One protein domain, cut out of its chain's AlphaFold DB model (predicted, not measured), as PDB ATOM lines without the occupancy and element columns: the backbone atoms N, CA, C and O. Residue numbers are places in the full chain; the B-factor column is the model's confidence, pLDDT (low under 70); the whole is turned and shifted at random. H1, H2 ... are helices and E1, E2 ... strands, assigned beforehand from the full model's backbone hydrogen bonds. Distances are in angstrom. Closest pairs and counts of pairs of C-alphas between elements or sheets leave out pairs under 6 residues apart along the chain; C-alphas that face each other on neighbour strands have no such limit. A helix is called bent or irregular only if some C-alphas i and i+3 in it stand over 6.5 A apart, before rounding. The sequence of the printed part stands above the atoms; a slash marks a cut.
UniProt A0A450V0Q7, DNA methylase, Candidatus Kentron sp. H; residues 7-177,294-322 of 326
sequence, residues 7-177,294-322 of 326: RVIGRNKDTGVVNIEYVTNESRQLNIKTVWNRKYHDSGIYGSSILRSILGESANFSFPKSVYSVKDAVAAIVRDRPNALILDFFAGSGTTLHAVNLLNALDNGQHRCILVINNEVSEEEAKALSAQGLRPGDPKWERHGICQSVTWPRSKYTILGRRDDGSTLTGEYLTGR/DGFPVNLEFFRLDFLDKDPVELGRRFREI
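Overview. This is residues 7 to 177 and 294 to 322 of the 326 residues of the protein "DNA methylase" of Candidatus Kentron sp. H (UniProt A0A450V0Q7). At the core, helix H3 packs on a pair of parallel strands, E3 and E4, with H2 crossing H3 at a steep angle and H6 running side by side with H3; H1 lies across H6. Away from this core lie the hairpin E1 and E2, the helices H4 and H5 beyond the end of H6 at residue 146, and, after the unnamed stretch 294 to 309, the short helices H7 and H8; residues 24 to 35 stick out. The 200 printed residues have eight named helices and five named strands, in the order E1 E2 H1 H2 E3 H3 E4 H4 H5 H6 E5 H7 H8, with under half of the residues in named elements. The class is mixed, helices and strands, with one antiparallel sheet, E1 and E2, and one parallel sheet, E3 and E4. The whole is only just compact, close to loose, with a radius of gyration of the C-alphas of 19.8 A and spans of 60 by 46 by 40 A.

Arrangement. E1, residues 7 to 11, and E2, residues 18 to 22, form an antiparallel hairpin, with N 9 and O 19 at 2.9 A and N 19 and O 10 at 2.8 A, within hydrogen-bond range. E1 is apart from H1, residues 43 to 55. With residues 46 to 47 alone, H1 only just touches H2, residues 67 to 78, with 3 pairs of C-alphas within 8 A; the closest C-alphas, of Gly 47 and Val 67, are 6.4 A apart. E3, residues 85 to 88, H3, residues 95 to 107, and E4, residues 112 to 115, make a strand-helix-strand unit, two parallel neighbour strands with a helix between them along the chain, and its crossover is right-handed. Across E3 and E4, N 86 and O 112 are at 2.8 A and N 88 and O 114 at 2.9 A, within hydrogen-bond range. The closest C-alphas of H3 and E4, those of Leu 97 and Cys 113, are 5.8 A apart. H2 touches H3 at a steep tilt of 62 degrees, the same way, closest at the C-alphas of Lys 71 and Ala 99, 4.7 A. H4, residues 123 to 131, is close to but not clearly touching H5, residues 139 to 142, closest at the C-alphas of Leu 129 and Trp 141, 6.8 A. With residues 154 to 159 alone, H6, residues 146 to 160, touches H3 at a shallow tilt of 15 degrees, the same way, closest at the C-alphas of His 98 and Ser 155, 6.5 A. With residues 51 to 55 alone, H1 touches H6, closest at the C-alphas of Ile 54 and Arg 154, 6.5 A; their lines are about perpendicular, at 81 degrees. E5, residues 172 to 177, pairs with no named strand and is near H2, with 5 pairs of C-alphas within 10 A. H7, residues 310 to 314, is close to but not clearly touching H8, residues 319 to 322, closest at the C-alphas of Val 313 and Phe 319, 5.8 A. In H3, H4 and H7 every O i to N i+4 pair is within hydrogen-bond range; H1 has 6 of 9, H2 7 of 8 and H6 9 of 11, while H5 and H8 are too short for such a pair.

Along the chain. E1 begins at C-alpha 7, (12.861, 6.361, 10.296), and is 11.6 A long; E2 is 12.6 A. H1 measures 16.6 A, H2 16.1 A, H3 18.2 A and H4 12.4 A. E3 and E4 are 10.1 A and 10.2 A long. H6 runs 20.0 A from C-alpha 146 at (22.203, -22.459, 11.157); it is irregular, but only just, with C-alphas 149 and 152 at 6.9 A. E5 is 13.3 A long. H5, H7 and H8 are short, at 5.2 A, 6.2 A and 5.4 A; H8 ends at C-alpha 322, (39.753, -29.924, 25.382).

Size, cuts and confidence. The two C-alphas farthest apart, those of Asn 25 and Arg 317, are 62.3 A apart. Residues 178 to 293 are not printed, and C-alphas 177 and 294 are 17.5 A apart across this cut. The links E2 to H1, H1 to H2 and H6 to E5 are long. The mean pLDDT of the printed part is 82.4; residues 7 to 46, residues 57 to 60 and residue 322 are under 70.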
ATOM      1  N   ARG A   7      14.290   6.666  10.392       55.84
ATOM      2  CA  ARG A   7      12.861   6.361  10.296       55.84
ATOM      3  C   ARG A   7      12.638   5.216   9.319       55.84
ATOM      4  O   ARG A   7      13.011   5.302   8.156       55.84
ATOM      5  N   VAL A   8      11.996   4.139   9.762       62.62
ATOM      6  CA  VAL A   8      11.544   3.077   8.853       62.62
ATOM      7  C   VAL A   8      10.334   3.596   8.075       62.62
ATOM      8  O   VAL A   8       9.263   3.770   8.649       62.62
ATOM      9  N   ILE A   9      10.511   3.854   6.781       65.56
ATOM     10  CA  ILE A   9       9.459   4.354   5.875       65.56
ATOM     11  C   ILE A   9       8.685   3.228   5.190       65.56
ATOM     12  O   ILE A   9       7.604   3.446   4.650       65.56
ATOM     13  N   GLY A  10       9.200   2.003   5.235       59.00
ATOM     14  CA  GLY A  10       8.461   0.842   4.769       59.00
ATOM     15  C   GLY A  10       9.312  -0.410   4.725       59.00
ATOM     16  O   GLY A  10      10.518  -0.385   4.946       59.00
ATOM     17  N   ARG A  11       8.673  -1.529   4.410       65.88
ATOM     18  CA  ARG A  11       9.359  -2.755   4.011       65.88
ATOM     19  C   ARG A  11       9.015  -3.012   2.557       65.88
ATOM     20  O   ARG A  11       7.840  -2.971   2.191       65.88
ATOM     21  N   ASN A  12      10.030  -3.232   1.730       62.62
ATOM     22  CA  ASN A  12       9.815  -3.686   0.367       62.62
ATOM     23  C   ASN A  12       9.126  -5.061   0.435       62.62
ATOM     24  O   ASN A  12       9.645  -5.975   1.077       62.62
ATOM     25  N   LYS A  13       7.936  -5.166  -0.166       47.81
ATOM     26  CA  LYS A  13       7.047  -6.325  -0.019       47.81
ATOM     27  C   LYS A  13       7.590  -7.592  -0.683       47.81
ATOM     28  O   LYS A  13       7.291  -8.668  -0.192       47.81
ATOM     29  N   ASP A  14       8.432  -7.447  -1.706       43.88
ATOM     30  CA  ASP A  14       8.987  -8.568  -2.477       43.88
ATOM     31  C   ASP A  14      10.350  -9.028  -1.943       43.88
ATOM     32  O   ASP A  14      10.757 -10.171  -2.108       43.88
ATOM     33  N   THR A  15      11.101  -8.122  -1.311       44.53
ATOM     34  CA  THR A  15      12.478  -8.405  -0.869       44.53
ATOM     35  C   THR A  15      12.640  -8.425   0.638       44.53
ATOM     36  O   THR A  15      13.712  -8.804   1.098       44.53
ATOM     37  N   GLY A  16      11.644  -7.988   1.417       50.38
ATOM     38  CA  GLY A  16      11.700  -7.871   2.879       50.38
ATOM     39  C   GLY A  16      12.741  -6.868   3.392       50.38
ATOM     40  O   GLY A  16      13.098  -6.901   4.572       50.38
ATOM     41  N   VAL A  17      13.295  -6.026   2.515       52.41
ATOM     42  CA  VAL A  17      14.280  -4.998   2.871       52.41
ATOM     43  C   VAL A  17      13.567  -3.848   3.570       52.41
ATOM     44  O   VAL A  17      12.532  -3.367   3.108       52.41
ATOM     45  N   VAL A  18      14.117  -3.415   4.703       62.28
ATOM     46  CA  VAL A  18      13.616  -2.254   5.436       62.28
ATOM     47  C   VAL A  18      14.097  -1.000   4.713       62.28
ATOM     48  O   VAL A  18      15.289  -0.709   4.695       62.28
ATOM     49  N   ASN A  19      13.164  -0.266   4.115       52.44
ATOM     50  CA  ASN A  19      13.427   1.062   3.590       52.44
ATOM     51  C   ASN A  19      13.492   2.016   4.777       52.44
ATOM     52  O   ASN A  19      12.533   2.148   5.546       52.44
ATOM     53  N   ILE A  20      14.639   2.661   4.926       64.56
ATOM     54  CA  ILE A  20      14.880   3.647   5.966       64.56
ATOM     55  C   ILE A  20      15.125   5.016   5.341       64.56
ATOM     56  O   ILE A  20      15.764   5.128   4.297       64.56
ATOM     57  N   GLU A  21      14.607   6.048   5.991       52.44
ATOM     58  CA  GLU A  21      14.815   7.450   5.662       52.44
ATOM     59  C   GLU A  21      15.512   8.121   6.843       52.44
ATOM     60  O   GLU A  21      15.135   7.920   8.001       52.44
ATOM     61  N   TYR A  22      16.554   8.890   6.554       54.19
ATOM     62  CA  TYR A  22      17.276   9.658   7.562       54.19
ATOM     63  C   TYR A  22      16.543  10.980   7.792       54.19
ATOM     64  O   TYR A  22      16.184  11.664   6.833       54.19
ATOM     65  N   VAL A  23      16.294  11.324   9.056       54.91
ATOM     66  CA  VAL A  23      15.394  12.429   9.440       54.91
ATOM     67  C   VAL A  23      16.025  13.814   9.198       54.91
ATOM     68  O   VAL A  23      15.306  14.808   9.122       54.91
ATOM     69  N   THR A  24      17.346  13.909   9.004       49.75
ATOM     70  CA  THR A  24      18.051  15.180   8.749       49.75
ATOM     71  C   THR A  24      19.186  15.023   7.726       49.75
ATOM     72  O   THR A  24      19.842  13.988   7.656       49.75
ATOM     73  N   ASN A  25      19.483  16.067   6.939       50.09
ATOM     74  CA  ASN A  25      20.642  16.064   6.022       50.09
ATOM     75  C   ASN A  25      21.988  15.921   6.765       50.09
ATOM     76  O   ASN A  25      22.960  15.456   6.176       50.09
ATOM     77  N   GLU A  26      22.026  16.273   8.052       47.41
ATOM     78  CA  GLU A  26      23.186  16.161   8.948       47.41
ATOM     79  C   GLU A  26      23.362  14.750   9.542       47.41
ATOM     80  O   GLU A  26      24.467  14.397   9.939       47.41
ATOM     81  N   SER A  27      22.318  13.905   9.537       44.94
ATOM     82  CA  SER A  27      22.400  12.486   9.940       44.94
ATOM     83  C   SER A  27      22.792  11.547   8.794       44.94
ATOM     84  O   SER A  27      22.948  10.342   9.001       44.94
ATOM     85  N   ARG A  28      23.090  12.086   7.598       44.06
ATOM     86  CA  ARG A  28      24.034  11.436   6.680       44.06
ATOM     87  C   ARG A  28      25.422  11.515   7.311       44.06
ATOM     88  O   ARG A  28      26.276  12.268   6.851       44.06
ATOM     89  N   GLN A  29      25.673  10.685   8.326       44.41
ATOM     90  CA  GLN A  29      27.026  10.188   8.517       44.41
ATOM     91  C   GLN A  29      27.444   9.673   7.143       44.41
ATOM     92  O   GLN A  29      26.847   8.742   6.602       44.41
ATOM     93  N   LEU A  30      28.380  10.379   6.509       41.66
ATOM     94  CA  LEU A  30      29.035   9.914   5.304       41.66
ATOM     95  C   LEU A  30      29.677   8.597   5.713       41.66
ATOM     96  O   LEU A  30      30.761   8.606   6.290       41.66
ATOM     97  N   ASN A  31      28.969   7.483   5.497       44.38
ATOM     98  CA  ASN A  31      29.508   6.155   5.727       44.38
ATOM     99  C   ASN A  31      30.870   6.157   5.052       44.38
ATOM    100  O   ASN A  31      30.954   6.401   3.841       44.38
ATOM    101  N   ILE A  32      31.926   5.992   5.849       42.81
ATOM    102  CA  ILE A  32      33.287   5.980   5.333       42.81
ATOM    103  C   ILE A  32      33.289   4.895   4.264       42.81
ATOM    104  O   ILE A  32      33.028   3.724   4.549       42.81
ATOM    105  N   LYS A  33      33.462   5.310   3.005       44.19
ATOM    106  CA  LYS A  33      33.376   4.391   1.875       44.19
ATOM    107  C   LYS A  33      34.462   3.349   2.076       44.19
ATOM    108  O   LYS A  33      35.637   3.687   2.184       44.19
ATOM    109  N   THR A  34      34.057   2.088   2.150       55.75
ATOM    110  CA  THR A  34      35.020   0.992   2.180       55.75
ATOM    111  C   THR A  34      35.815   0.990   0.867       55.75
ATOM    112  O   THR A  34      35.364   1.546  -0.141       55.75
ATOM    113  N   VAL A  35      36.978   0.330   0.844       63.28
ATOM    114  CA  VAL A  35      37.721   0.089  -0.411       63.28
ATOM    115  C   VAL A  35      36.866  -0.641  -1.461       63.28
ATOM    116  O   VAL A  35      37.099  -0.513  -2.660       63.28
ATOM    117  N   TRP A  36      35.819  -1.338  -1.015       63.72
ATOM    118  CA  TRP A  36      34.796  -1.970  -1.835       63.72
ATOM    119  C   TRP A  36      33.647  -0.990  -2.105       63.72
ATOM    120  O   TRP A  36      32.611  -0.992  -1.444       63.72
ATOM    121  N   ASN A  37      33.857  -0.103  -3.075       60.88
ATOM    122  CA  ASN A  37      32.913   0.962  -3.427       60.88
ATOM    123  C   ASN A  37      32.030   0.636  -4.645       60.88
ATOM    124  O   ASN A  37      31.219   1.473  -5.053       60.88
ATOM    125  N   ARG A  38      32.178  -0.554  -5.249       63.59
ATOM    126  CA  ARG A  38      31.337  -0.963  -6.378       63.59
ATOM    127  C   ARG A  38      29.963  -1.365  -5.859       63.59
ATOM    128  O   ARG A  38      29.848  -2.011  -4.824       63.59
ATOM    129  N   LYS A  39      28.921  -1.056  -6.635       63.75
ATOM    130  CA  LYS A  39      27.524  -1.392  -6.307       63.75
ATOM    131  C   LYS A  39      27.350  -2.873  -5.941       63.75
ATOM    132  O   LYS A  39      26.611  -3.188  -5.020       63.75
ATOM    133  N   TYR A  40      28.081  -3.761  -6.616       65.25
ATOM    134  CA  TYR A  40      28.031  -5.217  -6.431       65.25
ATOM    135  C   TYR A  40      28.619  -5.718  -5.103       65.25
ATOM    136  O   TYR A  40      28.370  -6.853  -4.700       65.25
ATOM    137  N   HIS A  41      29.379  -4.879  -4.397       64.38
ATOM    138  CA  HIS A  41      29.980  -5.223  -3.107       64.38
ATOM    139  C   HIS A  41      29.066  -4.940  -1.908       64.38
ATOM    140  O   HIS A  41      29.427  -5.259  -0.776       64.38
ATOM    141  N   ASP A  42      27.872  -4.394  -2.149       58.84
ATOM    142  CA  ASP A  42      26.876  -4.113  -1.117       58.84
ATOM    143  C   ASP A  42      26.244  -5.402  -0.552       58.84
ATOM    144  O   ASP A  42      25.640  -6.196  -1.279       58.84
ATOM    145  N   SER A  43      26.366  -5.617   0.762       57.56
ATOM    146  CA  SER A  43      25.839  -6.808   1.454       57.56
ATOM    147  C   SER A  43      24.313  -6.810   1.617       57.56
ATOM    148  O   SER A  43      23.725  -7.880   1.772       57.56
ATOM    149  N   GLY A  44      23.647  -5.654   1.558       59.03
ATOM    150  CA  GLY A  44      22.186  -5.583   1.613       59.03
ATOM    151  C   GLY A  44      21.565  -6.142   0.336       59.03
ATOM    152  O   GLY A  44      20.742  -7.059   0.383       59.03
ATOM    153  N   ILE A  45      22.027  -5.643  -0.812       60.66
ATOM    154  CA  ILE A  45      21.555  -6.075  -2.129       60.66
ATOM    155  C   ILE A  45      22.101  -7.463  -2.465       60.66
ATOM    156  O   ILE A  45      21.327  -8.323  -2.859       60.66
ATOM    157  N   TYR A  46      23.393  -7.743  -2.284       64.75
ATOM    158  CA  TYR A  46      24.012  -8.979  -2.798       64.75
ATOM    159  C   TYR A  46      24.362 -10.023  -1.728       64.75
ATOM    160  O   TYR A  46      24.908 -11.082  -2.040       64.75
ATOM    161  N   GLY A  47      24.042  -9.758  -0.464       71.44
ATOM    162  CA  GLY A  47      24.029 -10.760   0.600       71.44
ATOM    163  C   GLY A  47      22.612 -11.278   0.823       71.44
ATOM    164  O   GLY A  47      22.287 -12.408   0.449       71.44
ATOM    165  N   SER A  48      21.766 -10.441   1.430       78.00
ATOM    166  CA  SER A  48      20.439 -10.846   1.915       78.00
ATOM    167  C   SER A  48      19.470 -11.222   0.792       78.00
ATOM    168  O   SER A  48      18.786 -12.236   0.908       78.00
ATOM    169  N   SER A  49      19.421 -10.456  -0.308       80.38
ATOM    170  CA  SER A  49      18.491 -10.770  -1.409       80.38
ATOM    171  C   SER A  49      18.868 -12.069  -2.130       80.38
ATOM    172  O   SER A  49      18.004 -12.908  -2.374       80.38
ATOM    173  N   ILE A  50      20.169 -12.288  -2.373       85.94
ATOM    174  CA  ILE A  50      20.670 -13.523  -2.986       85.94
ATOM    175  C   ILE A  50      20.348 -14.713  -2.083       85.94
ATOM    176  O   ILE A  50      19.817 -15.711  -2.562       85.94
ATOM    177  N   LEU A  51      20.603 -14.613  -0.774       86.62
ATOM    178  CA  LEU A  51      20.285 -15.707   0.145       86.62
ATOM    179  C   LEU A  51      18.783 -16.043   0.141       86.62
ATOM    180  O   LEU A  51      18.438 -17.217   0.035       86.62
ATOM    181  N   ARG A  52      17.904 -15.033   0.187       86.50
ATOM    182  CA  ARG A  52      16.443 -15.217   0.103       86.50
ATOM    183  C   ARG A  52      16.014 -15.848  -1.220       86.50
ATOM    184  O   ARG A  52      15.189 -16.752  -1.220       86.50
ATOM    185  N   SER A  53      16.614 -15.448  -2.342       87.31
ATOM    186  CA  SER A  53      16.320 -16.066  -3.643       87.31
ATOM    187  C   SER A  53      16.701 -17.552  -3.690       87.31
ATOM    188  O   SER A  53      16.014 -18.347  -4.327       87.31
ATOM    189  N   ILE A  54      17.747 -17.953  -2.960       91.38
ATOM    190  CA  ILE A  54      18.217 -19.341  -2.904       91.38
ATOM    191  C   ILE A  54      17.336 -20.176  -1.976       91.38
ATOM    192  O   ILE A  54      16.858 -21.236  -2.368       91.38
ATOM    193  N   LEU A  55      17.108 -19.698  -0.753       89.38
ATOM    194  CA  LEU A  55      16.475 -20.477   0.313       89.38
ATOM    195  C   LEU A  55      14.952 -20.289   0.421       89.38
ATOM    196  O   LEU A  55      14.295 -21.089   1.077       89.38
ATOM    197  N   GLY A  56      14.388 -19.271  -0.232       82.69
ATOM    198  CA  GLY A  56      12.987 -18.866  -0.084       82.69
ATOM    199  C   GLY A  56      12.786 -17.785   0.988       82.69
ATOM    200  O   GLY A  56      13.700 -17.439   1.739       82.69
ATOM    201  N   GLU A  57      11.572 -17.227   1.054       69.81
ATOM    202  CA  GLU A  57      11.224 -16.118   1.964       69.81
ATOM    203  C   GLU A  57      11.318 -16.478   3.453       69.81
ATOM    204  O   GLU A  57      11.514 -15.599   4.290       69.81
ATOM    205  N   SER A  58      11.225 -17.767   3.788       62.16
ATOM    206  CA  SER A  58      11.324 -18.287   5.155       62.16
ATOM    207  C   SER A  58      12.754 -18.320   5.706       62.16
ATOM    208  O   SER A  58      12.948 -18.603   6.887       62.16
ATOM    209  N   ALA A  59      13.764 -18.030   4.883       62.25
ATOM    210  CA  ALA A  59      15.158 -18.082   5.294       62.25
ATOM    211  C   ALA A  59      15.540 -16.882   6.166       62.25
ATOM    212  O   ALA A  59      15.805 -15.776   5.680       62.25
ATOM    213  N   ASN A  60      15.592 -17.119   7.473       64.12
ATOM    214  CA  ASN A  60      15.884 -16.106   8.473       64.12
ATOM    215  C   ASN A  60      17.367 -16.172   8.875       64.12
ATOM    216  O   ASN A  60      17.732 -16.770   9.879       64.12
ATOM    217  N   PHE A  61      18.245 -15.569   8.070       72.38
ATOM    218  CA  PHE A  61      19.649 -15.369   8.440       72.38
ATOM    219  C   PHE A  61      20.005 -13.890   8.354       72.38
ATOM    220  O   PHE A  61      19.892 -13.258   7.297       72.38
ATOM    221  N   SER A  62      20.448 -13.339   9.475       73.56
ATOM    222  CA  SER A  62      20.800 -11.931   9.581       73.56
ATOM    223  C   SER A  62      22.201 -11.691   9.016       73.56
ATOM    224  O   SER A  62      23.173 -12.297   9.450       73.56
ATOM    225  N   PHE A  63      22.303 -10.765   8.060       72.75
ATOM    226  CA  PHE A  63      23.572 -10.220   7.556       72.75
ATOM    227  C   PHE A  63      24.532 -11.228   6.884       72.75
ATOM    228  O   PHE A  63      25.720 -11.270   7.218       72.75
ATOM    229  N   PRO A  64      24.091 -12.016   5.884       82.00
ATOM    230  CA  PRO A  64      25.040 -12.760   5.063       82.00
ATOM    231  C   PRO A  64      25.988 -11.795   4.331       82.00
ATOM    232  O   PRO A  64      25.581 -10.744   3.830       82.00
ATOM    233  N   LYS A  65      27.267 -12.173   4.227       86.69
ATOM    234  CA  LYS A  65      28.248 -11.416   3.433       86.69
ATOM    235  C   LYS A  65      27.852 -11.434   1.948       86.69
ATOM    236  O   LYS A  65      27.312 -12.436   1.471       86.69
ATOM    237  N   SER A  66      28.169 -10.364   1.209       88.69
ATOM    238  CA  SER A  66      28.034 -10.343  -0.257       88.69
ATOM    239  C   SER A  66      28.915 -11.415  -0.906       88.69
ATOM    240  O   SER A  66      30.111 -11.507  -0.616       88.69
ATOM    241  N   VAL A  67      28.332 -12.200  -1.819       92.38
ATOM    242  CA  VAL A  67      29.068 -13.227  -2.580       92.38
ATOM    243  C   VAL A  67      30.183 -12.610  -3.427       92.38
ATOM    244  O   VAL A  67      31.271 -13.173  -3.515       92.38
ATOM    245  N   TYR A  68      29.957 -11.420  -3.990       90.69
ATOM    246  CA  TYR A  68      30.924 -10.756  -4.863       90.69
ATOM    247  C   TYR A  68      32.105 -10.182  -4.088       90.69
ATOM    248  O   TYR A  68      33.238 -10.289  -4.550       90.69
ATOM    249  N   SER A  69      31.866  -9.642  -2.890       89.56
ATOM    250  CA  SER A  69      32.943  -9.137  -2.031       89.56
ATOM    251  C   SER A  69      33.871 -10.269  -1.592       89.56
ATOM    252  O   SER A  69      35.089 -10.127  -1.657       89.56
ATOM    253  N   VAL A  70      33.311 -11.423  -1.204       93.12
ATOM    254  CA  VAL A  70      34.116 -12.600  -0.836       93.12
ATOM    255  C   VAL A  70      34.847 -13.169  -2.056       93.12
ATOM    256  O   VAL A  70      36.036 -13.461  -1.963       93.12
ATOM    257  N   LYS A  71      34.183 -13.258  -3.218       93.25
ATOM    258  CA  LYS A  71      34.799 -13.724  -4.472       93.25
ATOM    259  C   LYS A  71      36.009 -12.875  -4.851       93.25
ATOM    260  O   LYS A  71      37.060 -13.426  -5.157       93.25
ATOM    261  N   ASP A  72      35.870 -11.551  -4.838       90.38
ATOM    262  CA  ASP A  72      36.958 -10.649  -5.218       90.38
ATOM    263  C   ASP A  72      38.103 -10.671  -4.195       90.38
ATOM    264  O   ASP A  72      39.269 -10.649  -4.590       90.38
ATOM    265  N   ALA A  73      37.791 -10.778  -2.898       92.50
ATOM    266  CA  ALA A  73      38.800 -10.932  -1.853       92.50
ATOM    267  C   ALA A  73      39.616 -12.225  -2.027       92.50
ATOM    268  O   ALA A  73      40.843 -12.186  -1.972       92.50
ATOM    269  N   VAL A  74      38.954 -13.357  -2.296       93.88
ATOM    270  CA  VAL A  74      39.631 -14.639  -2.557       93.88
ATOM    271  C   VAL A  74      40.446 -14.562  -3.850       93.88
ATOM    272  O   VAL A  74      41.634 -14.884  -3.837       93.88
ATOM    273  N   ALA A  75      39.857 -14.067  -4.943       91.44
ATOM    274  CA  ALA A  75      40.503 -13.961  -6.255       91.44
ATOM    275  C   ALA A  75      41.800 -13.138  -6.227       91.44
ATOM    276  O   ALA A  75      42.748 -13.453  -6.944       91.44
ATOM    277  N   ALA A  76      41.866 -12.097  -5.390       90.31
ATOM    278  CA  ALA A  76      43.073 -11.293  -5.220       90.31
ATOM    279  C   ALA A  76      44.265 -12.101  -4.672       90.31
ATOM    280  O   ALA A  76      45.409 -11.760  -4.960       90.31
ATOM    281  N   ILE A  77      44.009 -13.171  -3.915       91.00
ATOM    282  CA  ILE A  77      45.041 -13.988  -3.259       91.00
ATOM    283  C   ILE A  77      45.333 -15.284  -4.027       91.00
ATOM    284  O   ILE A  77      46.471 -15.766  -4.020       91.00
ATOM    285  N   VAL A  78      44.327 -15.863  -4.688       92.25
ATOM    286  CA  VAL A  78      44.449 -17.175  -5.352       92.25
ATOM    287  C   VAL A  78      44.763 -17.098  -6.846       92.25
ATOM    288  O   VAL A  78      44.922 -18.142  -7.462       92.25
ATOM    289  N   ARG A  79      44.910 -15.896  -7.425       84.81
ATOM    290  CA  ARG A  79      45.125 -15.677  -8.872       84.81
ATOM    291  C   ARG A  79      46.166 -16.608  -9.505       84.81
ATOM    292  O   ARG A  79      45.897 -17.200 -10.540       84.81
ATOM    293  N   ASP A  80      47.317 -16.763  -8.858       87.62
ATOM    294  CA  ASP A  80      48.425 -17.594  -9.356       87.62
ATOM    295  C   ASP A  80      48.437 -18.999  -8.717       87.62
ATOM    296  O   ASP A  80      49.445 -19.705  -8.721       87.62
ATOM    297  N   ARG A  81      47.321 -19.406  -8.097       91.81
ATOM    298  CA  ARG A  81      47.157 -20.646  -7.325       91.81
ATOM    299  C   ARG A  81      45.866 -21.373  -7.727       91.81
ATOM    300  O   ARG A  81      44.978 -21.527  -6.889       91.81
ATOM    301  N   PRO A  82      45.786 -21.919  -8.953       90.12
ATOM    302  CA  PRO A  82      44.550 -22.489  -9.501       90.12
ATOM    303  C   PRO A  82      43.988 -23.683  -8.708       90.12
ATOM    304  O   PRO A  82      42.839 -24.052  -8.903       90.12
ATOM    305  N   ASN A  83      44.776 -24.281  -7.806       95.00
ATOM    306  CA  ASN A  83      44.402 -25.443  -6.989       95.00
ATOM    307  C   ASN A  83      44.345 -25.125  -5.479       95.00
ATOM    308  O   ASN A  83      44.494 -26.030  -4.648       95.00
ATOM    309  N   ALA A  84      44.218 -23.843  -5.108       96.38
ATOM    310  CA  ALA A  84      44.248 -23.418  -3.708       96.38
ATOM    311  C   ALA A  84      43.168 -24.114  -2.863       96.38
ATOM    312  O   ALA A  84      42.059 -24.382  -3.327       96.38
ATOM    313  N   LEU A  85      43.504 -24.379  -1.600       97.06
ATOM    314  CA  LEU A  85      42.566 -24.834  -0.581       97.06
ATOM    315  C   LEU A  85      42.213 -23.646   0.320       97.06
ATOM    316  O   LEU A  85      43.095 -23.071   0.956       97.06
ATOM    317  N   ILE A  86      40.936 -23.288   0.360       97.50
ATOM    318  CA  ILE A  86      40.387 -22.212   1.184       97.50
ATOM    319  C   ILE A  86      39.743 -22.829   2.428       97.50
ATOM    320  O   ILE A  86      38.973 -23.779   2.318       97.50
ATOM    321  N   LEU A  87      40.040 -22.281   3.605       97.19
ATOM    322  CA  LEU A  87      39.391 -22.639   4.866       97.19
ATOM    323  C   LEU A  87      38.608 -21.434   5.386       97.19
ATOM    324  O   LEU A  87      39.174 -20.355   5.550       97.19
ATOM    325  N   ASP A  88      37.331 -21.641   5.689       97.00
ATOM    326  CA  ASP A  88      36.500 -20.687   6.418       97.00
ATOM    327  C   ASP A  88      35.922 -21.372   7.653       97.00
ATOM    328  O   ASP A  88      34.993 -22.175   7.564       97.00
ATOM    329  N   PHE A  89      36.505 -21.069   8.812       94.69
ATOM    330  CA  PHE A  89      36.116 -21.661  10.089       94.69
ATOM    331  C   PHE A  89      34.992 -20.898  10.814       94.69
ATOM    332  O   PHE A  89      34.625 -21.257  11.928       94.69
ATOM    333  N   PHE A  90      34.434 -19.870  10.169       93.56
ATOM    334  CA  PHE A  90      33.250 -19.130  10.605       93.56
ATOM    335  C   PHE A  90      32.294 -18.961   9.421       93.56
ATOM    336  O   PHE A  90      31.915 -17.845   9.044       93.56
ATOM    337  N   ALA A  91      31.906 -20.090   8.820       93.88
ATOM    338  CA  ALA A  91      31.249 -20.082   7.518       93.88
ATOM    339  C   ALA A  91      29.910 -19.321   7.508       93.88
ATOM    340  O   ALA A  91      29.504 -18.792   6.464       93.88
ATOM    341  N   GLY A  92      29.224 -19.252   8.657       93.12
ATOM    342  CA  GLY A  92      27.898 -18.652   8.790       93.12
ATOM    343  C   GLY A  92      26.980 -19.209   7.711       93.12
ATOM    344  O   GLY A  92      26.911 -20.411   7.528       93.12
ATOM    345  N   SER A  93      26.372 -18.346   6.896       93.69
ATOM    346  CA  SER A  93      25.507 -18.784   5.790       93.69
ATOM    347  C   SER A  93      26.182 -19.594   4.665       93.69
ATOM    348  O   SER A  93      25.481 -20.013   3.751       93.69
ATOM    349  N   GLY A  94      27.504 -19.788   4.657       95.31
ATOM    350  CA  GLY A  94      28.217 -20.507   3.590       95.31
ATOM    351  C   GLY A  94      28.555 -19.644   2.367       95.31
ATOM    352  O   GLY A  94      28.657 -20.144   1.246       95.31
ATOM    353  N   THR A  95      28.717 -18.326   2.545       96.12
ATOM    354  CA  THR A  95      29.046 -17.404   1.439       96.12
ATOM    355  C   THR A  95      30.377 -17.752   0.769       96.12
ATOM    356  O   THR A  95      30.482 -17.611  -0.448       96.12
ATOM    357  N   THR A  96      31.371 -18.226   1.524       97.50
ATOM    358  CA  THR A  96      32.723 -18.479   1.005       97.50
ATOM    359  C   THR A  96      32.763 -19.607  -0.019       97.50
ATOM    360  O   THR A  96      33.301 -19.405  -1.104       97.50
ATOM    361  N   LEU A  97      32.129 -20.755   0.247       97.38
ATOM    362  CA  LEU A  97      32.022 -21.836  -0.743       97.38
ATOM    363  C   LEU A  97      31.290 -21.368  -2.006       97.38
ATOM    364  O   LEU A  97      31.755 -21.601  -3.116       97.38
ATOM    365  N   HIS A  98      30.181 -20.649  -1.835       97.00
ATOM    366  CA  HIS A  98      29.421 -20.100  -2.956       97.00
ATOM    367  C   HIS A  98      30.291 -19.155  -3.816       97.00
ATOM    368  O   HIS A  98      30.304 -19.259  -5.042       97.00
ATOM    369  N   ALA A  99      31.081 -18.282  -3.190       95.88
ATOM    370  CA  ALA A  99      32.006 -17.397  -3.890       95.88
ATOM    371  C   ALA A  99      33.136 -18.154  -4.611       95.88
ATOM    372  O   ALA A  99      33.488 -17.783  -5.729       95.88
ATOM    373  N   VAL A 100      33.681 -19.213  -4.000       96.62
ATOM    374  CA  VAL A 100      34.717 -20.072  -4.602       96.62
ATOM    375  C   VAL A 100      34.178 -20.823  -5.822       96.62
ATOM    376  O   VAL A 100      34.839 -20.853  -6.855       96.62
ATOM    377  N   ASN A 101      32.960 -21.364  -5.748       96.69
ATOM    378  CA  ASN A 101      32.328 -22.044  -6.881       96.69
ATOM    379  C   ASN A 101      32.095 -21.086  -8.053       96.69
ATOM    380  O   ASN A 101      32.411 -21.415  -9.198       96.69
ATOM    381  N   LEU A 102      31.615 -19.872  -7.758       94.94
ATOM    382  CA  LEU A 102      31.490 -18.822  -8.762       94.94
ATOM    383  C   LEU A 102      32.856 -18.447  -9.345       94.94
ATOM    384  O   LEU A 102      32.965 -18.278 -10.551       94.94
ATOM    385  N   LEU A 103      33.902 -18.341  -8.523       94.00
ATOM    386  CA  LEU A 103      35.253 -18.053  -8.999       94.00
ATOM    387  C   LEU A 103      35.751 -19.128  -9.978       94.00
ATOM    388  O   LEU A 103      36.103 -18.767 -11.096       94.00
ATOM    389  N   ASN A 104      35.667 -20.413  -9.611       94.12
ATOM    390  CA  ASN A 104      36.061 -21.543 -10.466       94.12
ATOM    391  C   ASN A 104      35.318 -21.548 -11.811       94.12
ATOM    392  O   ASN A 104      35.922 -21.768 -12.858       94.12
ATOM    393  N   ALA A 105      34.008 -21.269 -11.801       91.88
ATOM    394  CA  ALA A 105      33.208 -21.183 -13.025       91.88
ATOM    395  C   ALA A 105      33.661 -20.043 -13.954       91.88
ATOM    396  O   ALA A 105      33.464 -20.100 -15.170       91.88
ATOM    397  N   LEU A 106      34.269 -18.997 -13.392       87.88
ATOM    398  CA  LEU A 106      34.813 -17.885 -14.153       87.88
ATOM    399  C   LEU A 106      36.227 -18.203 -14.628       87.88
ATOM    400  O   LEU A 106      36.466 -18.262 -15.830       87.88
ATOM    401  N   ASP A 107      37.183 -18.382 -13.729       85.75
ATOM    402  CA  ASP A 107      38.606 -18.468 -14.069       85.75
ATOM    403  C   ASP A 107      39.087 -19.862 -14.493       85.75
ATOM    404  O   ASP A 107      40.258 -20.013 -14.836       85.75
ATOM    405  N   ASN A 108      38.185 -20.847 -14.549       83.75
ATOM    406  CA  ASN A 108      38.499 -22.242 -14.853       83.75
ATOM    407  C   ASN A 108      39.520 -22.847 -13.863       83.75
ATOM    408  O   ASN A 108      40.267 -23.764 -14.212       83.75
ATOM    409  N   GLY A 109      39.566 -22.311 -12.638       87.12
ATOM    410  CA  GLY A 109      40.312 -22.856 -11.513       87.12
ATOM    411  C   GLY A 109      39.655 -24.100 -10.909       87.12
ATOM    412  O   GLY A 109      38.502 -24.440 -11.181       87.12
ATOM    413  N   GLN A 110      40.413 -24.785 -10.059       94.56
ATOM    414  CA  GLN A 110      40.006 -25.973  -9.304       94.56
ATOM    415  C   GLN A 110      40.198 -25.738  -7.800       94.56
ATOM    416  O   GLN A 110      40.671 -26.600  -7.052       94.56
ATOM    417  N   HIS A 111      39.854 -24.532  -7.343       95.62
ATOM    418  CA  HIS A 111      39.949 -24.162  -5.940       95.62
ATOM    419  C   HIS A 111      38.994 -25.021  -5.103       95.62
ATOM    420  O   HIS A 111      37.838 -25.235  -5.477       95.62
ATOM    421  N   ARG A 112      39.467 -25.488  -3.948       96.31
ATOM    422  CA  ARG A 112      38.700 -26.293  -2.986       96.31
ATOM    423  C   ARG A 112      38.392 -25.459  -1.753       96.31
ATOM    424  O   ARG A 112      39.182 -24.591  -1.392       96.31
ATOM    425  N   CYS A 113      37.280 -25.734  -1.082       96.88
ATOM    426  CA  CYS A 113      36.866 -24.989   0.103       96.88
ATOM    427  C   CYS A 113      36.441 -25.941   1.227       96.88
ATOM    428  O   CYS A 113      35.690 -26.882   0.983       96.88
ATOM    429  N   ILE A 114      36.910 -25.681   2.447       97.75
ATOM    430  CA  ILE A 114      36.466 -26.332   3.681       97.75
ATOM    431  C   ILE A 114      35.737 -25.278   4.509       97.75
ATOM    432  O   ILE A 114      36.303 -24.234   4.833       97.75
ATOM    433  N   LEU A 115      34.485 -25.566   4.851       96.94
ATOM    434  CA  LEU A 115      33.671 -24.737   5.730       96.94
ATOM    435  C   LEU A 115      33.543 -25.409   7.097       96.94
ATOM    436  O   LEU A 115      33.226 -26.596   7.166       96.94
ATOM    437  N   VAL A 116      33.728 -24.644   8.171       95.94
ATOM    438  CA  VAL A 116      33.416 -25.071   9.541       95.94
ATOM    439  C   VAL A 116      32.360 -24.134  10.113       95.94
ATOM    440  O   VAL A 116      32.464 -22.909   9.997       95.94
ATOM    441  N   ILE A 117      31.311 -24.721  10.686       93.38
ATOM    442  CA  ILE A 117      30.204 -23.998  11.309       93.38
ATOM    443  C   ILE A 117      29.555 -24.865  12.390       93.38
ATOM    444  O   ILE A 117      29.457 -26.086  12.249       93.38
ATOM    445  N   ASN A 118      29.114 -24.232  13.472       92.25
ATOM    446  CA  ASN A 118      28.285 -24.855  14.495       92.25
ATOM    447  C   ASN A 118      26.818 -24.926  14.031       92.25
ATOM    448  O   ASN A 118      26.374 -24.165  13.173       92.25
ATOM    449  N   ASN A 119      26.033 -25.841  14.598       92.75
ATOM    450  CA  ASN A 119      24.599 -25.915  14.315       92.75
ATOM    451  C   ASN A 119      23.775 -25.167  15.376       92.75
ATOM    452  O   ASN A 119      22.872 -25.730  15.985       92.75
ATOM    453  N   GLU A 120      24.137 -23.913  15.648       91.12
ATOM    454  CA  GLU A 120      23.465 -23.110  16.674       91.12
ATOM    455  C   GLU A 120      22.027 -22.754  16.281       91.12
ATOM    456  O   GLU A 120      21.736 -22.499  15.113       91.12
ATOM    457  N   VAL A 121      21.138 -22.738  17.273       91.38
ATOM    458  CA  VAL A 121      19.731 -22.332  17.157       91.38
ATOM    459  C   VAL A 121      19.572 -20.989  17.870       91.38
ATOM    460  O   VAL A 121      20.222 -20.773  18.896       91.38
ATOM    461  N   SER A 122      18.730 -20.088  17.347       89.00
ATOM    462  CA  SER A 122      18.504 -18.778  17.978       89.00
ATOM    463  C   SER A 122      17.951 -18.934  19.399       89.00
ATOM    464  O   SER A 122      17.318 -19.939  19.722       89.00
ATOM    465  N   GLU A 123      18.150 -17.936  20.262       90.62
ATOM    466  CA  GLU A 123      17.652 -17.997  21.642       90.62
ATOM    467  C   GLU A 123      16.118 -18.140  21.690       90.62
ATOM    468  O   GLU A 123      15.570 -18.897  22.495       90.62
ATOM    469  N   GLU A 124      15.413 -17.436  20.806       89.50
ATOM    470  CA  GLU A 124      13.957 -17.488  20.685       89.50
ATOM    471  C   GLU A 124      13.473 -18.866  20.219       89.50
ATOM    472  O   GLU A 124      12.559 -19.433  20.823       89.50
ATOM    473  N   GLU A 125      14.099 -19.429  19.180       90.19
ATOM    474  CA  GLU A 125      13.773 -20.771  18.690       90.19
ATOM    475  C   GLU A 125      14.111 -21.842  19.732       90.19
ATOM    476  O   GLU A 125      13.305 -22.738  19.975       90.19
ATOM    477  N   ALA A 126      15.245 -21.717  20.423       92.88
ATOM    478  CA  ALA A 126      15.652 -22.636  21.478       92.88
ATOM    479  C   ALA A 126      14.630 -22.670  22.626       92.88
ATOM    480  O   ALA A 126      14.275 -23.752  23.106       92.88
ATOM    481  N   LYS A 127      14.095 -21.510  23.037       94.44
ATOM    482  CA  LYS A 127      13.005 -21.425  24.029       94.44
ATOM    483  C   LYS A 127      11.729 -22.097  23.521       94.44
ATOM    484  O   LYS A 127      11.113 -22.867  24.258       94.44
ATOM    485  N   ALA A 128      11.346 -21.845  22.269       94.25
ATOM    486  CA  ALA A 128      10.143 -22.418  21.669       94.25
ATOM    487  C   ALA A 128      10.220 -23.948  21.515       94.25
ATOM    488  O   ALA A 128       9.241 -24.644  21.785       94.25
ATOM    489  N   LEU A 129      11.377 -24.478  21.114       94.38
ATOM    490  CA  LEU A 129      11.628 -25.915  20.980       94.38
ATOM    491  C   LEU A 129      11.682 -26.599  22.351       94.38
ATOM    492  O   LEU A 129      11.077 -27.656  22.537       94.38
ATOM    493  N   SER A 130      12.320 -25.961  23.335       94.44
ATOM    494  CA  SER A 130      12.361 -26.463  24.714       94.44
ATOM    495  C   SER A 130      10.962 -26.554  25.329       94.44
ATOM    496  O   SER A 130      10.641 -27.539  25.990       94.44
ATOM    497  N   ALA A 131      10.092 -25.572  25.064       95.69
ATOM    498  CA  ALA A 131       8.692 -25.600  25.494       95.69
ATOM    499  C   ALA A 131       7.888 -26.754  24.860       95.69
ATOM    500  O   ALA A 131       6.902 -27.207  25.436       95.69
ATOM    501  N   GLN A 132       8.325 -27.261  23.703       94.81
ATOM    502  CA  GLN A 132       7.772 -28.452  23.047       94.81
ATOM    503  C   GLN A 132       8.414 -29.763  23.542       94.81
ATOM    504  O   GLN A 132       8.093 -30.835  23.030       94.81
ATOM    505  N   GLY A 133       9.319 -29.696  24.524       95.56
ATOM    506  CA  GLY A 133      10.021 -30.850  25.088       95.56
ATOM    507  C   GLY A 133      11.230 -31.326  24.280       95.56
ATOM    508  O   GLY A 133      11.800 -32.359  24.625       95.56
ATOM    509  N   LEU A 134      11.626 -30.595  23.231       95.12
ATOM    510  CA  LEU A 134      12.807 -30.908  22.423       95.12
ATOM    511  C   LEU A 134      14.083 -30.392  23.090       95.12
ATOM    512  O   LEU A 134      14.067 -29.390  23.807       95.12
ATOM    513  N   ARG A 135      15.202 -31.066  22.828       91.81
ATOM    514  CA  ARG A 135      16.526 -30.732  23.363       91.81
ATOM    515  C   ARG A 135      17.579 -30.669  22.252       91.81
ATOM    516  O   ARG A 135      17.404 -31.320  21.219       91.81
ATOM    517  N   PRO A 136      18.694 -29.942  22.465       89.38
ATOM    518  CA  PRO A 136      19.859 -30.031  21.590       89.38
ATOM    519  C   PRO A 136      20.260 -31.489  21.339       89.38
ATOM    520  O   PRO A 136      20.321 -32.288  22.274       89.38
ATOM    521  N   GLY A 137      20.513 -31.834  20.078       85.69
ATOM    522  CA  GLY A 137      20.755 -33.202  19.622       85.69
ATOM    523  C   GLY A 137      19.522 -33.919  19.063       85.69
ATOM    524  O   GLY A 137      19.691 -34.866  18.290       85.69
ATOM    525  N   ASP A 138      18.298 -33.477  19.372       91.75
ATOM    526  CA  ASP A 138      17.098 -34.067  18.776       91.75
ATOM    527  C   ASP A 138      17.033 -33.752  17.274       91.75
ATOM    528  O   ASP A 138      17.184 -32.593  16.883       91.75
ATOM    529  N   PRO A 139      16.677 -34.711  16.397       93.19
ATOM    530  CA  PRO A 139      16.600 -34.456  14.956       93.19
ATOM    531  C   PRO A 139      15.663 -33.306  14.567       93.19
ATOM    532  O   PRO A 139      15.849 -32.687  13.525       93.19
ATOM    533  N   LYS A 140      14.634 -33.031  15.379       93.31
ATOM    534  CA  LYS A 140      13.741 -31.884  15.174       93.31
ATOM    535  C   LYS A 140      14.382 -30.569  15.607       93.31
ATOM    536  O   LYS A 140      14.147 -29.581  14.933       93.31
ATOM    537  N   TRP A 141      15.192 -30.567  16.664       93.56
ATOM    538  CA  TRP A 141      15.951 -29.397  17.108       93.56
ATOM    539  C   TRP A 141      17.014 -29.015  16.079       93.56
ATOM    540  O   TRP A 141      17.064 -27.881  15.611       93.56
ATOM    541  N   GLU A 142      17.814 -29.995  15.658       92.31
ATOM    542  CA  GLU A 142      18.962 -29.771  14.779       92.31
ATOM    543  C   GLU A 142      18.575 -29.182  13.412       92.31
ATOM    544  O   GLU A 142      19.362 -28.449  12.820       92.31
ATOM    545  N   ARG A 143      17.351 -29.427  12.930       92.31
ATOM    546  CA  ARG A 143      16.845 -28.855  11.668       92.31
ATOM    547  C   ARG A 143      16.709 -27.336  11.687       92.31
ATOM    548  O   ARG A 143      16.696 -26.737  10.616       92.31
ATOM    549  N   HIS A 144      16.581 -26.729  12.865       91.44
ATOM    550  CA  HIS A 144      16.502 -25.275  13.004       91.44
ATOM    551  C   HIS A 144      17.884 -24.620  13.021       91.44
ATOM    552  O   HIS A 144      18.011 -23.449  12.669       91.44
ATOM    553  N   GLY A 145      18.931 -25.372  13.370       92.12
ATOM    554  CA  GLY A 145      20.261 -24.805  13.528       92.12
ATOM    555  C   GLY A 145      20.840 -24.263  12.218       92.12
ATOM    556  O   GLY A 145      20.562 -24.787  11.139       92.12
ATOM    557  N   ILE A 146      21.668 -23.218  12.308       91.62
ATOM    558  CA  ILE A 146      22.203 -22.459  11.157       91.62
ATOM    559  C   ILE A 146      22.901 -23.355  10.122       91.62
ATOM    560  O   ILE A 146      22.835 -23.107   8.909       91.62
ATOM    561  N   CYS A 147      23.584 -24.405  10.575       92.88
ATOM    562  CA  CYS A 147      24.266 -25.342   9.691       92.88
ATOM    563  C   CYS A 147      23.251 -26.057   8.783       92.88
ATOM    564  O   CYS A 147      23.385 -25.998   7.557       92.88
ATOM    565  N   GLN A 148      22.191 -26.632   9.361       92.69
ATOM    566  CA  GLN A 148      21.180 -27.387   8.613       92.69
ATOM    567  C   GLN A 148      20.150 -26.509   7.902       92.69
ATOM    568  O   GLN A 148      19.729 -26.849   6.798       92.69
ATOM    569  N   SER A 149      19.738 -25.395   8.505       92.25
ATOM    570  CA  SER A 149      18.668 -24.543   7.976       92.25
ATOM    571  C   SER A 149      19.156 -23.544   6.924       92.25
ATOM    572  O   SER A 149      18.378 -23.128   6.066       92.25
ATOM    573  N   VAL A 150      20.447 -23.182   6.936       93.56
ATOM    574  CA  VAL A 150      20.999 -22.144   6.045       93.56
ATOM    575  C   VAL A 150      22.199 -22.648   5.254       93.56
ATOM    576  O   VAL A 150      22.187 -22.616   4.022       93.56
ATOM    577  N   THR A 151      23.243 -23.109   5.942       94.81
ATOM    578  CA  THR A 151      24.557 -23.368   5.326       94.81
ATOM    579  C   THR A 151      24.498 -24.517   4.328       94.81
ATOM    580  O   THR A 151      24.925 -24.376   3.177       94.81
ATOM    581  N   TRP A 152      23.948 -25.654   4.756       95.25
ATOM    582  CA  TRP A 152      23.779 -26.845   3.931       95.25
ATOM    583  C   TRP A 152      22.879 -26.584   2.726       95.25
ATOM    584  O   TRP A 152      23.348 -26.812   1.608       95.25
ATOM    585  N   PRO A 153      21.646 -26.062   2.884       95.25
ATOM    586  CA  PRO A 153      20.793 -25.809   1.735       95.25
ATOM    587  C   PRO A 153      21.372 -24.743   0.802       95.25
ATOM    588  O   PRO A 153      21.343 -24.953  -0.404       95.25
ATOM    589  N   ARG A 154      22.007 -23.661   1.287       95.69
ATOM    590  CA  ARG A 154      22.653 -22.684   0.382       95.69
ATOM    591  C   ARG A 154      23.742 -23.358  -0.452       95.69
ATOM    592  O   ARG A 154      23.795 -23.162  -1.666       95.69
ATOM    593  N   SER A 155      24.597 -24.153   0.190       96.69
ATOM    594  CA  SER A 155      25.691 -24.867  -0.475       96.69
ATOM    595  C   SER A 155      25.152 -25.855  -1.508       96.69
ATOM    596  O   SER A 155      25.543 -25.816  -2.670       96.69
ATOM    597  N   LYS A 156      24.182 -26.682  -1.113       97.25
ATOM    598  CA  LYS A 156      23.552 -27.683  -1.974       97.25
ATOM    599  C   LYS A 156      22.819 -27.047  -3.156       97.25
ATOM    600  O   LYS A 156      23.046 -27.435  -4.297       97.25
ATOM    601  N   TYR A 157      21.959 -26.063  -2.905       97.38
ATOM    602  CA  TYR A 157      21.082 -25.503  -3.934       97.38
ATOM    603  C   TYR A 157      21.859 -24.704  -4.971       97.38
ATOM    604  O   TYR A 157      21.544 -24.786  -6.151       97.38
ATOM    605  N   THR A 158      22.895 -23.971  -4.558       97.31
ATOM    606  CA  THR A 158      23.737 -23.223  -5.508       97.31
ATOM    607  C   THR A 158      24.572 -24.143  -6.391       97.31
ATOM    608  O   THR A 158      24.805 -23.807  -7.543       97.31
ATOM    609  N   ILE A 159      24.980 -25.315  -5.897       97.38
ATOM    610  CA  ILE A 159      25.669 -26.330  -6.706       97.38
ATOM    611  C   ILE A 159      24.699 -26.994  -7.687       97.38
ATOM    612  O   ILE A 159      25.034 -27.168  -8.853       97.38
ATOM    613  N   LEU A 160      23.488 -27.332  -7.241       97.31
ATOM    614  CA  LEU A 160      22.500 -28.036  -8.067       97.31
ATOM    615  C   LEU A 160      21.690 -27.128  -9.003       97.31
ATOM    616  O   LEU A 160      21.012 -27.640  -9.891       97.31
ATOM    617  N   GLY A 161      21.669 -25.819  -8.747       97.12
ATOM    618  CA  GLY A 161      20.793 -24.862  -9.426       97.12
ATOM    619  C   GLY A 161      19.300 -25.018  -9.100       97.12
ATOM    620  O   GLY A 161      18.448 -24.394  -9.734       97.12
ATOM    621  N   ARG A 162      18.950 -25.836  -8.100       96.69
ATOM    622  CA  ARG A 162      17.568 -26.106  -7.671       96.69
ATOM    623  C   ARG A 162      17.479 -26.431  -6.183       96.69
ATOM    624  O   ARG A 162      18.458 -26.872  -5.581       96.69
ATOM    625  N   ARG A 163      16.293 -26.236  -5.612       95.56
ATOM    626  CA  ARG A 163      15.964 -26.575  -4.222       95.56
ATOM    627  C   ARG A 163      15.532 -28.036  -4.091       95.56
ATOM    628  O   ARG A 163      15.296 -28.724  -5.085       95.56
ATOM    629  N   ASP A 164      15.388 -28.494  -2.848       94.31
ATOM    630  CA  ASP A 164      14.966 -29.866  -2.536       94.31
ATOM    631  C   ASP A 164      13.522 -30.181  -2.951       94.31
ATOM    632  O   ASP A 164      13.200 -31.340  -3.196       94.31
ATOM    633  N   ASP A 165      12.673 -29.163  -3.100       93.31
ATOM    634  CA  ASP A 165      11.319 -29.296  -3.652       93.31
ATOM    635  C   ASP A 165      11.290 -29.402  -5.194       93.31
ATOM    636  O   ASP A 165      10.221 -29.515  -5.791       93.31
ATOM    637  N   GLY A 166      12.457 -29.361  -5.851       93.94
ATOM    638  CA  GLY A 166      12.605 -29.399  -7.305       93.94
ATOM    639  C   GLY A 166      12.511 -28.035  -7.996       93.94
ATOM    640  O   GLY A 166      12.808 -27.947  -9.189       93.94
ATOM    641  N   SER A 167      12.158 -26.962  -7.281       94.50
ATOM    642  CA  SER A 167      12.096 -25.616  -7.852       94.50
ATOM    643  C   SER A 167      13.482 -25.120  -8.272       94.50
ATOM    644  O   SER A 167      14.467 -25.237  -7.540       94.50
ATOM    645  N   THR A 168      13.573 -24.568  -9.480       96.69
ATOM    646  CA  THR A 168      14.825 -24.031 -10.029       96.69
ATOM    647  C   THR A 168      15.149 -22.674  -9.410       96.69
ATOM    648  O   THR A 168      14.255 -21.862  -9.156       96.69
ATOM    649  N   LEU A 169      16.434 -22.413  -9.173       95.44
ATOM    650  CA  LEU A 169      16.885 -21.100  -8.733       95.44
ATOM    651  C   LEU A 169      16.692 -20.071  -9.849       95.44
ATOM    652  O   LEU A 169      17.010 -20.318 -11.011       95.44
ATOM    653  N   THR A 170      16.174 -18.901  -9.488       93.12
ATOM    654  CA  THR A 170      15.952 -17.796 -10.427       93.12
ATOM    655  C   THR A 170      17.044 -16.744 -10.282       93.12
ATOM    656  O   THR A 170      17.645 -16.594  -9.220       93.12
ATOM    657  N   GLY A 171      17.287 -15.997 -11.356       90.88
ATOM    658  CA  GLY A 171      18.297 -14.946 -11.387       90.88
ATOM    659  C   GLY A 171      19.620 -15.393 -11.999       90.88
ATOM    660  O   GLY A 171      19.782 -16.510 -12.494       90.88
ATOM    661  N   GLU A 172      20.569 -14.467 -11.997       91.75
ATOM    662  CA  GLU A 172      21.832 -14.600 -12.711       91.75
ATOM    663  C   GLU A 172      22.971 -14.017 -11.864       91.75
ATOM    664  O   GLU A 172      22.811 -12.970 -11.226       91.75
ATOM    665  N   TYR A 173      24.136 -14.663 -11.877       91.44
ATOM    666  CA  TYR A 173      25.363 -14.101 -11.331       91.44
ATOM    667  C   TYR A 173      26.052 -13.191 -12.333       91.44
ATOM    668  O   TYR A 173      26.102 -13.453 -13.538       91.44
ATOM    669  N   LEU A 174      26.665 -12.151 -11.790       86.75
ATOM    670  CA  LEU A 174      27.537 -11.250 -12.518       86.75
ATOM    671  C   LEU A 174      28.919 -11.880 -12.633       86.75
ATOM    672  O   LEU A 174      29.519 -12.292 -11.638       86.75
ATOM    673  N   THR A 175      29.426 -11.957 -13.857       79.88
ATOM    674  CA  THR A 175      30.717 -12.597 -14.128       79.88
ATOM    675  C   THR A 175      31.862 -11.584 -14.141       79.88
ATOM    676  O   THR A 175      33.027 -11.972 -14.055       79.88
ATOM    677  N   GLY A 176      31.554 -10.287 -14.282       75.94
ATOM    678  CA  GLY A 176      32.541  -9.241 -14.548       75.94
ATOM    679  C   GLY A 176      33.222  -9.362 -15.918       75.94
ATOM    680  O   GLY A 176      34.155  -8.613 -16.195       75.94
ATOM    681  N   ARG A 177      32.784 -10.301 -16.769       76.44
ATOM    682  CA  ARG A 177      33.246 -10.463 -18.150       76.44
ATOM    683  C   ARG A 177      32.236  -9.851 -19.095       76.44
ATOM    684  O   ARG A 177      31.035  -9.943 -18.867       76.44
ATOM    685  N   ASP A 294      21.859 -23.081 -13.606       96.50
ATOM    686  CA  ASP A 294      22.896 -23.966 -14.148       96.50
ATOM    687  C   ASP A 294      23.753 -24.582 -13.033       96.50
ATOM    688  O   ASP A 294      24.461 -25.567 -13.251       96.50
ATOM    689  N   GLY A 295      23.686 -24.010 -11.826       96.19
ATOM    690  CA  GLY A 295      24.459 -24.449 -10.678       96.19
ATOM    691  C   GLY A 295      25.969 -24.352 -10.905       96.19
ATOM    692  O   GLY A 295      26.455 -23.512 -11.672       96.19
ATOM    693  N   PHE A 296      26.718 -25.221 -10.226       96.06
ATOM    694  CA  PHE A 296      28.170 -25.318 -10.345       96.06
ATOM    695  C   PHE A 296      28.606 -26.788 -10.424       96.06
ATOM    696  O   PHE A 296      28.157 -27.592  -9.609       96.06
ATOM    697  N   PRO A 297      29.509 -27.160 -11.351       92.62
ATOM    698  CA  PRO A 297      29.935 -28.546 -11.544       92.62
ATOM    699  C   PRO A 297      30.968 -28.973 -10.486       92.62
ATOM    700  O   PRO A 297      32.146 -29.159 -10.784       92.62
ATOM    701  N   VAL A 298      30.536 -29.098  -9.231       93.31
ATOM    702  CA  VAL A 298      31.383 -29.453  -8.080       93.31
ATOM    703  C   VAL A 298      30.687 -30.467  -7.170       93.31
ATOM    704  O   VAL A 298      29.462 -30.581  -7.166       93.31
ATOM    705  N   ASN A 299      31.466 -31.204  -6.380       92.50
ATOM    706  CA  ASN A 299      30.949 -32.089  -5.338       92.50
ATOM    707  C   ASN A 299      30.770 -31.349  -4.001       92.50
ATOM    708  O   ASN A 299      31.372 -30.304  -3.755       92.50
ATOM    709  N   LEU A 300      29.938 -31.915  -3.126       96.12
ATOM    710  CA  LEU A 300      29.710 -31.431  -1.768       96.12
ATOM    711  C   LEU A 300      29.588 -32.627  -0.828       96.12
ATOM    712  O   LEU A 300      28.776 -33.518  -1.066       96.12
ATOM    713  N   GLU A 301      30.366 -32.613   0.248       96.06
ATOM    714  CA  GLU A 301      30.318 -33.622   1.304       96.06
ATOM    715  C   GLU A 301      30.178 -32.939   2.663       96.06
ATOM    716  O   GLU A 301      30.741 -31.867   2.900       96.06
ATOM    717  N   PHE A 302      29.405 -33.563   3.550       93.88
ATOM    718  CA  PHE A 302      29.158 -33.067   4.897       93.88
ATOM    719  C   PHE A 302      29.803 -34.001   5.907       93.88
ATOM    720  O   PHE A 302      29.530 -35.201   5.924       93.88
ATOM    721  N   PHE A 303      30.617 -33.427   6.785       91.06
ATOM    722  CA  PHE A 303      31.264 -34.146   7.870       91.06
ATOM    723  C   PHE A 303      30.765 -33.597   9.199       91.06
ATOM    724  O   PHE A 303      30.672 -32.383   9.386       91.06
ATOM    725  N   ARG A 304      30.461 -34.496  10.134       87.06
ATOM    726  CA  ARG A 304      30.253 -34.132  11.533       87.06
ATOM    727  C   ARG A 304      31.595 -34.234  12.239       87.06
ATOM    728  O   ARG A 304      32.162 -35.320  12.315       87.06
ATOM    729  N   LEU A 305      32.084 -33.109  12.746       82.69
ATOM    730  CA  LEU A 305      33.218 -33.102  13.657       82.69
ATOM    731  C   LEU A 305      32.691 -33.391  15.065       82.69
ATOM    732  O   LEU A 305      31.831 -32.667  15.562       82.69
ATOM    733  N   ASP A 306      33.174 -34.465  15.672       75.25
ATOM    734  CA  ASP A 306      32.819 -34.867  17.032       75.25
ATOM    735  C   ASP A 306      34.065 -35.428  17.729       75.25
ATOM    736  O   ASP A 306      35.098 -35.665  17.090       75.25
ATOM    737  N   PHE A 307      33.985 -35.636  19.039       74.88
ATOM    738  CA  PHE A 307      35.065 -36.273  19.784       74.88
ATOM    739  C   PHE A 307      35.198 -37.745  19.372       74.88
ATOM    740  O   PHE A 307      34.204 -38.456  19.248       74.88
ATOM    741  N   LEU A 308      36.440 -38.221  19.209       71.50
ATOM    742  CA  LEU A 308      36.727 -39.638  18.931       71.50
ATOM    743  C   LEU A 308      36.209 -40.563  20.042       71.50
ATOM    744  O   LEU A 308      35.826 -41.695  19.770       71.50
ATOM    745  N   ASP A 309      36.220 -40.071  21.282       76.12
ATOM    746  CA  ASP A 309      35.822 -40.797  22.484       76.12
ATOM    747  C   ASP A 309      34.967 -39.840  23.332       76.12
ATOM    748  O   ASP A 309      35.486 -38.995  24.068       76.12
ATOM    749  N   LYS A 310      33.646 -39.886  23.136       74.94
ATOM    750  CA  LYS A 310      32.701 -38.911  23.700       74.94
ATOM    751  C   LYS A 310      32.492 -39.104  25.206       74.94
ATOM    752  O   LYS A 310      32.527 -38.128  25.955       74.94
ATOM    753  N   ASP A 311      32.373 -40.351  25.664       78.25
ATOM    754  CA  ASP A 311      32.095 -40.669  27.073       78.25
ATOM    755  C   ASP A 311      33.182 -40.147  28.035       78.25
ATOM    756  O   ASP A 311      32.846 -39.562  29.067       78.25
ATOM    757  N   PRO A 312      34.494 -40.276  27.743       76.88
ATOM    758  CA  PRO A 312      35.537 -39.712  28.600       76.88
ATOM    759  C   PRO A 312      35.521 -38.182  28.681       76.88
ATOM    760  O   PRO A 312      35.960 -37.633  29.695       76.88
ATOM    761  N   VAL A 313      35.056 -37.491  27.637       74.25
ATOM    762  CA  VAL A 313      34.930 -36.028  27.627       74.25
ATOM    763  C   VAL A 313      33.710 -35.603  28.444       74.25
ATOM    764  O   VAL A 313      33.851 -34.760  29.329       74.25
ATOM    765  N   GLU A 314      32.553 -36.240  28.237       73.06
ATOM    766  CA  GLU A 314      31.325 -35.969  29.004       73.06
ATOM    767  C   GLU A 314      31.487 -36.271  30.502       73.06
ATOM    768  O   GLU A 314      31.000 -35.524  31.347       73.06
ATOM    769  N   LEU A 315      32.240 -37.321  30.848       81.19
ATOM    770  CA  LEU A 315      32.578 -37.669  32.234       81.19
ATOM    771  C   LEU A 315      33.705 -36.803  32.831       81.19
ATOM    772  O   LEU A 315      34.164 -37.076  33.941       81.19
ATOM    773  N   GLY A 316      34.214 -35.811  32.093       74.12
ATOM    774  CA  GLY A 316      35.286 -34.908  32.529       74.12
ATOM    775  C   GLY A 316      36.673 -35.553  32.646       74.12
ATOM    776  O   GLY A 316      37.634 -34.895  33.046       74.12
ATOM    777  N   ARG A 317      36.823 -36.828  32.270       78.38
ATOM    778  CA  ARG A 317      38.077 -37.596  32.379       78.38
ATOM    779  C   ARG A 317      39.136 -37.140  31.381       78.38
ATOM    780  O   ARG A 317      40.323 -37.253  31.670       78.38
ATOM    781  N   ARG A 318      38.711 -36.595  30.239       76.19
ATOM    782  CA  ARG A 318      39.585 -35.982  29.224       76.19
ATOM    783  C   ARG A 318      39.376 -34.472  29.091       76.19
ATOM    784  O   ARG A 318      39.745 -33.880  28.086       76.19
ATOM    785  N   PHE A 319      38.850 -33.815  30.130       70.56
ATOM    786  CA  PHE A 319      38.622 -32.362  30.118       70.56
ATOM    787  C   PHE A 319      39.910 -31.554  29.853       70.56
ATOM    788  O   PHE A 319      39.886 -30.520  29.195       70.56
ATOM    789  N   ARG A 320      41.074 -32.059  30.296       71.56
ATOM    790  CA  ARG A 320      42.386 -31.451  30.000       71.56
ATOM    791  C   ARG A 320      42.744 -31.438  28.515       71.56
ATOM    792  O   ARG A 320      43.479 -30.552  28.099       71.56
ATOM    793  N   GLU A 321      42.232 -32.380  27.729       70.44
ATOM    794  CA  GLU A 321      42.518 -32.477  26.292       70.44
ATOM    795  C   GLU A 321      41.715 -31.452  25.475       70.44
ATOM    796  O   GLU A 321      42.142 -31.069  24.391       70.44
ATOM    797  N   ILE A 322      40.599 -30.948  26.019       69.88
ATOM    798  CA  ILE A 322      39.753 -29.924  25.382       69.88
ATOM    799  C   ILE A 322      39.993 -28.506  25.922       69.88
ATOM    800  O   ILE A 322      39.479 -27.543  25.369       69.88
TER     801      ILE A 322